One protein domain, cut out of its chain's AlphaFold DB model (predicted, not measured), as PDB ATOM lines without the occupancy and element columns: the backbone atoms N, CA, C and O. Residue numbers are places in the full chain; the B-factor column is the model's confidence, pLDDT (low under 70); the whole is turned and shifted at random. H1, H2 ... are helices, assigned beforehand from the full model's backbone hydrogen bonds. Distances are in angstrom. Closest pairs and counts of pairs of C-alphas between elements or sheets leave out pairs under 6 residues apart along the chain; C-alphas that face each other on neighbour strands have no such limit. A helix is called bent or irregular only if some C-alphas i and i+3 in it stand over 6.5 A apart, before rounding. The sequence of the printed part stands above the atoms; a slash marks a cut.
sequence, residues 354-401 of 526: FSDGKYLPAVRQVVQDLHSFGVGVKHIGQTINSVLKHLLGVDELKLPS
ATOM      1  N   PHE A 354     126.599  79.166 194.727       86.44
ATOM      2  CA  PHE A 354     127.511  79.857 193.819       86.44
ATOM      3  C   PHE A 354     128.968  79.727 194.281       86.44
ATOM      4  O   PHE A 354     129.344  80.270 195.316       86.44
ATOM      5  N   SER A 355     129.808  79.079 193.474       87.94
ATOM      6  CA  SER A 355     131.246  78.926 193.724       87.94
ATOM      7  C   SER A 355     132.048  79.245 192.461       87.94
ATOM      8  O   SER A 355     131.568  79.064 191.343       87.94
ATOM      9  N   ASP A 356     133.264  79.774 192.619       86.81
ATOM     10  CA  ASP A 356     134.212  80.012 191.513       86.81
ATOM     11  C   ASP A 356     133.642  80.827 190.334       86.81
ATOM     12  O   ASP A 356     133.941  80.589 189.161       86.81
ATOM     13  N   GLY A 357     132.768  81.795 190.634       86.56
ATOM     14  CA  GLY A 357     132.129  82.637 189.621       86.56
ATOM     15  C   GLY A 357     131.004  81.954 188.827       86.56
ATOM     16  O   GLY A 357     130.510  82.543 187.863       86.56
ATOM     17  N   LYS A 358     130.576  80.744 189.210       89.06
ATOM     18  CA  LYS A 358     129.532  79.961 188.532       89.06
ATOM     19  C   LYS A 358     128.471  79.461 189.517       89.06
ATOM     20  O   LYS A 358     128.729  79.256 190.698       89.06
ATOM     21  N   TYR A 359     127.252  79.254 189.019       91.56
ATOM     22  CA  TYR A 359     126.210  78.568 189.789       91.56
ATOM     23  C   TYR A 359     126.512  77.075 189.855       91.56
ATOM     24  O   TYR A 359     126.922  76.491 188.846       91.56
ATOM     25  N   LEU A 360     126.284  76.469 191.022       92.44
ATOM     26  CA  LEU A 360     126.494  75.035 191.196       92.44
ATOM     27  C   LEU A 360     125.594  74.222 190.245       92.44
ATOM     28  O   LEU A 360     124.469  74.647 189.952       92.44
ATOM     29  N   PRO A 361     126.034  73.031 189.796       91.81
ATOM     30  CA  PRO A 361     125.233  72.161 188.933       91.81
ATOM     31  C   PRO A 361     123.847  71.837 189.504       91.81
ATOM     32  O   PRO A 361     122.875  71.835 188.758       91.81
ATOM     33  N   ALA A 362     123.733  71.673 190.826       91.75
ATOM     34  CA  ALA A 362     122.454  71.436 191.497       91.75
ATOM     35  C   ALA A 362     121.449  72.581 191.277       91.75
ATOM     36  O   ALA A 362     120.277  72.340 191.012       91.75
ATOM     37  N   VAL A 363     121.909  73.838 191.307       91.75
ATOM     38  CA  VAL A 363     121.054  75.006 191.036       91.75
ATOM     39  C   VAL A 363     120.599  75.006 189.577       91.75
ATOM     40  O   VAL A 363     119.431  75.265 189.300       91.75
ATOM     41  N   ARG A 364     121.502  74.681 188.639       92.31
ATOM     42  CA  ARG A 364     121.163  74.547 187.211       92.31
ATOM     43  C   ARG A 364     120.109  73.460 186.984       92.31
ATOM     44  O   ARG A 364     119.162  73.698 186.244       92.31
ATOM     45  N   GLN A 365     120.254  72.317 187.653       93.06
ATOM     46  CA  GLN A 365     119.308  71.208 187.571       93.06
ATOM     47  C   GLN A 365     117.934  71.600 188.119       93.06
ATOM     48  O   GLN A 365     116.946  71.444 187.420       93.06
ATOM     49  N   VAL A 366     117.863  72.234 189.295       93.62
ATOM     50  CA  VAL A 366     116.588  72.726 189.851       93.62
ATOM     51  C   VAL A 366     115.901  73.721 188.909       93.62
ATOM     52  O   VAL A 366     114.683  73.682 188.750       93.62
ATOM     53  N   VAL A 367     116.659  74.607 188.255       94.56
ATOM     54  CA  VAL A 367     116.110  75.534 187.248       94.56
ATOM     55  C   VAL A 367     115.518  74.773 186.056       94.56
ATOM     56  O   VAL A 367     114.434  75.129 185.592       94.56
ATOM     57  N   GLN A 368     116.202  73.736 185.567       92.94
ATOM     58  CA  GLN A 368     115.727  72.890 184.465       92.94
ATOM     59  C   GLN A 368     114.487  72.079 184.870       92.94
ATOM     60  O   GLN A 368     113.495  72.086 184.142       92.94
ATOM     61  N   ASP A 369     114.500  71.471 186.055       93.62
ATOM     62  CA  ASP A 369     113.394  70.679 186.592       93.62
ATOM     63  C   ASP A 369     112.140  71.538 186.780       93.62
ATOM     64  O   ASP A 369     111.073  71.203 186.267       93.62
ATOM     65  N   LEU A 370     112.264  72.702 187.430       94.50
ATOM     66  CA  LEU A 370     111.140  73.626 187.606       94.50
ATOM     67  C   LEU A 370     110.571  74.083 186.263       94.50
ATOM     68  O   LEU A 370     109.353  74.184 186.114       94.50
ATOM     69  N   HIS A 371     111.432  74.327 185.275       92.88
ATOM     70  CA  HIS A 371     110.960  74.654 183.939       92.88
ATOM     71  C   HIS A 371     110.204  73.482 183.296       92.88
ATOM     72  O   HIS A 371     109.132  73.700 182.729       92.88
ATOM     73  N   SER A 372     110.703  72.251 183.447       85.81
ATOM     74  CA  SER A 372     110.029  71.037 182.965       85.81
ATOM     75  C   SER A 372     108.658  70.817 183.620       85.81
ATOM     76  O   SER A 372     107.742  70.310 182.978       85.81
ATOM     77  N   PHE A 373     108.472  71.290 184.858       90.38
ATOM     78  CA  PHE A 373     107.190  71.279 185.570       90.38
ATOM     79  C   PHE A 373     106.248  72.428 185.167       90.38
ATOM     80  O   PHE A 373     105.209  72.628 185.794       90.38
ATOM     81  N   GLY A 374     106.593  73.203 184.136       86.50
ATOM     82  CA  GLY A 374     105.771  74.298 183.620       86.50
ATOM     83  C   GLY A 374     105.933  75.619 184.373       86.50
ATOM     84  O   GLY A 374     105.163  76.555 184.146       86.50
ATOM     85  N   VAL A 375     106.935  75.752 185.251       93.06
ATOM     86  CA  VAL A 375     107.218  77.036 185.903       93.06
ATOM     87  C   VAL A 375     107.839  77.988 184.881       93.06
ATOM     88  O   VAL A 375     108.912  77.744 184.324       93.06
ATOM     89  N   GLY A 376     107.160  79.109 184.629       90.75
ATOM     90  CA  GLY A 376     107.668  80.145 183.732       90.75
ATOM     91  C   GLY A 376     108.991  80.727 184.236       90.75
ATOM     92  O   GLY A 376     109.135  81.003 185.425       90.75
ATOM     93  N   VAL A 377     109.941  80.985 183.330       92.75
ATOM     94  CA  VAL A 377     111.325  81.388 183.669       92.75
ATOM     95  C   VAL A 377     111.405  82.610 184.593       92.75
ATOM     96  O   VAL A 377     112.244  82.660 185.493       92.75
ATOM     97  N   LYS A 378     110.481  83.563 184.420       93.25
ATOM     98  CA  LYS A 378     110.316  84.752 185.276       93.25
ATOM     99  C   LYS A 378     110.000  84.433 186.746       93.25
ATOM    100  O   LYS A 378     110.285  85.246 187.617       93.25
ATOM    101  N   HIS A 379     109.421  83.267 187.024       95.56
ATOM    102  CA  HIS A 379     108.970  82.852 188.354       95.56
ATOM    103  C   HIS A 379     109.892  81.827 189.017       95.56
ATOM    104  O   HIS A 379     109.776  81.630 190.219       95.56
ATOM    105  N   ILE A 380     110.847  81.228 188.296       95.06
ATOM    106  CA  ILE A 380     111.726  80.176 188.840       95.06
ATOM    107  C   ILE A 380     112.452  80.639 190.112       95.06
ATOM    108  O   ILE A 380     112.389  79.961 191.134       95.06
ATOM    109  N   GLY A 381     113.077  81.821 190.096       93.00
ATOM    110  CA  GLY A 381     113.777  82.348 191.276       93.00
ATOM    111  C   GLY A 381     112.846  82.609 192.468       93.00
ATOM    112  O   GLY A 381     113.206  82.330 193.607       93.00
ATOM    113  N   GLN A 382     111.623  83.084 192.205       93.25
ATOM    114  CA  GLN A 382     110.605  83.301 193.240       93.25
ATOM    115  C   GLN A 382     110.128  81.975 193.839       93.25
ATOM    116  O   GLN A 382     109.992  81.873 195.055       93.25
ATOM    117  N   THR A 383     109.918  80.958 193.002       94.75
ATOM    118  CA  THR A 383     109.532  79.614 193.437       94.75
ATOM    119  C   THR A 383     110.604  79.007 194.334       94.75
ATOM    120  O   THR A 383     110.279  78.563 195.431       94.75
ATOM    121  N   ILE A 384     111.877  79.053 193.920       93.38
ATOM    122  CA  ILE A 384     112.992  78.532 194.723       93.38
ATOM    123  C   ILE A 384     113.064  79.265 196.067       93.38
ATOM    124  O   ILE A 384     113.041  78.619 197.109       93.38
ATOM    125  N   ASN A 385     113.063  80.602 196.067       91.94
ATOM    126  CA  ASN A 385     113.095  81.380 197.309       91.94
ATOM    127  C   ASN A 385     111.897  81.087 198.222       91.94
ATOM    128  O   ASN A 385     112.067  80.992 199.432       91.94
ATOM    129  N   SER A 386     110.695  80.917 197.666       92.81
ATOM    130  CA  SER A 386     109.509  80.576 198.454       92.81
ATOM    131  C   SER A 386     109.657  79.208 199.122       92.81
ATOM    132  O   SER A 386     109.399  79.082 200.317       92.81
ATOM    133  N   VAL A 387     110.120  78.198 198.385       90.94
ATOM    134  CA  VAL A 387     110.339  76.849 198.924       90.94
ATOM    135  C   VAL A 387     111.397  76.873 200.028       90.94
ATOM    136  O   VAL A 387     111.158  76.347 201.110       90.94
ATOM    137  N   LEU A 388     112.530  77.537 199.795       89.75
ATOM    138  CA  LEU A 388     113.617  77.638 200.773       89.75
ATOM    139  C   LEU A 388     113.195  78.378 202.042       89.75
ATOM    140  O   LEU A 388     113.465  77.914 203.148       89.75
ATOM    141  N   LYS A 389     112.467  79.484 201.887       89.00
ATOM    142  CA  LYS A 389     111.978  80.275 203.011       89.00
ATOM    143  C   LYS A 389     110.984  79.498 203.872       89.00
ATOM    144  O   LYS A 389     111.099  79.502 205.092       89.00
ATOM    145  N   HIS A 390     110.005  78.836 203.255       89.06
ATOM    146  CA  HIS A 390     108.914  78.195 203.996       89.06
ATOM    147  C   HIS A 390     109.249  76.787 204.495       89.06
ATOM    148  O   HIS A 390     108.692  76.375 205.509       89.06
ATOM    149  N   LEU A 391     110.122  76.043 203.805       87.12
ATOM    150  CA  LEU A 391     110.486  74.680 204.210       87.12
ATOM    151  C   LEU A 391     111.773  74.616 205.030       87.12
ATOM    152  O   LEU A 391     111.879  73.754 205.894       87.12
ATOM    153  N   LEU A 392     112.743  75.491 204.753       82.75
ATOM    154  CA  LEU A 392     114.077  75.425 205.358       82.75
ATOM    155  C   LEU A 392     114.402  76.635 206.241       82.75
ATOM    156  O   LEU A 392     115.456  76.655 206.863       82.75
ATOM    157  N   GLY A 393     113.527  77.647 206.300       81.25
ATOM    158  CA  GLY A 393     113.768  78.864 207.080       81.25
ATOM    159  C   GLY A 393     114.964  79.688 206.589       81.25
ATOM    160  O   GLY A 393     115.464  80.531 207.327       81.25
ATOM    161  N   VAL A 394     115.440  79.439 205.364       83.19
ATOM    162  CA  VAL A 394     116.594  80.135 204.784       83.19
ATOM    163  C   VAL A 394     116.107  81.397 204.081       83.19
ATOM    164  O   VAL A 394     115.394  81.324 203.076       83.19
ATOM    165  N   ASP A 395     116.509  82.555 204.601       74.44
ATOM    166  CA  ASP A 395     116.237  83.847 203.981       74.44
ATOM    167  C   ASP A 395     117.290  84.165 202.903       74.44
ATOM    168  O   ASP A 395     118.491  84.118 203.145       74.44
ATOM    169  N   GLU A 396     116.798  84.480 201.701       70.25
ATOM    170  CA  GLU A 396     117.524  85.042 200.551       70.25
ATOM    171  C   GLU A 396     118.861  84.371 200.167       70.25
ATOM    172  O   GLU A 396     119.949  84.790 200.557       70.25
ATOM    173  N   LEU A 397     118.794  83.394 199.254       81.81
ATOM    174  CA  LEU A 397     119.980  82.873 198.570       81.81
ATOM    175  C   LEU A 397     120.328  83.670 197.312       81.81
ATOM    176  O   LEU A 397     119.473  84.210 196.603       81.81
ATOM    177  N   LYS A 398     121.615  83.644 196.956       86.12
ATOM    178  CA  LYS A 398     122.094  84.134 195.662       86.12
ATOM    179  C   LYS A 398     121.660  83.172 194.551       86.12
ATOM    180  O   LYS A 398     122.359  82.207 194.243       86.12
ATOM    181  N   LEU A 399     120.500  83.431 193.958       91.12
ATOM    182  CA  LEU A 399     119.951  82.662 192.838       91.12
ATOM    183  C   LEU A 399     120.287  83.296 191.478       91.12
ATOM    184  O   LEU A 399     120.554  84.500 191.405       91.12
ATOM    185  N   PRO A 400     120.250  82.521 190.376       92.38
ATOM    186  CA  PRO A 400     120.463  83.078 189.053       92.38
ATOM    187  C   PRO A 400     119.374  84.083 188.684       92.38
ATOM    188  O   PRO A 400     118.180  83.861 188.897       92.38
ATOM    189  N   SER A 401     119.803  85.191 188.077       94.06
ATOM    190  CA  SER A 401     118.905  86.176 187.476       94.06
ATOM    191  C   SER A 401     118.028  85.538 186.398       94.06
ATOM    192  O   SER A 401     118.408  84.537 185.790       94.06
TER     193      SER A 401
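This is residues 354 to 401 of the 526 residues of an uncharacterized protein of Mytilus galloprovincialis (UniProt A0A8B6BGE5). Two helices meet near their ends at a corner, as an L, with H2 the longer arm; after H2 the last stretch, residues 393 to 401, folds back toward H1, and residues 354 to 360 lead into H1 at its other end. The printed part has 48 residues, with two named helices, H1 then H2, and no named strand: all helix. It is compact, with a radius of gyration of the C-alphas of 10.7 A, and spans 30 by 24 by 16 A.

Start at H2, residues 377 to 392, irregular where C-alphas 378 and 381 are 7.3 A apart. Its residues 377 to 380 alone touch H1, residues 361 to 372, and H1 touches H2 with residues 367 to 371 alone; the closest C-alphas of the two, those of Val 367 and Ile 380, are 6.6 A apart. They run opposite ways at a steep tilt of 65 degrees. Every O i to N i+4 pair is within hydrogen-bond range in H1, and 10 of 12 in H2.

Find C-alpha 377 at (111.325, 81.388, 183.669); from there H2 runs 22.7 A to C-alpha 392 at (114.077, 75.425, 205.358). H1 begins at C-alpha 361, (125.233, 72.161, 188.933), and runs 16.4 A.

Look at Asp 356 and Gly 374, whose C-alphas are farthest apart, 30.1 A. The link from H1 to H2 is tight, the printed part has no cut, and no printed residue is under 70 in pLDDT.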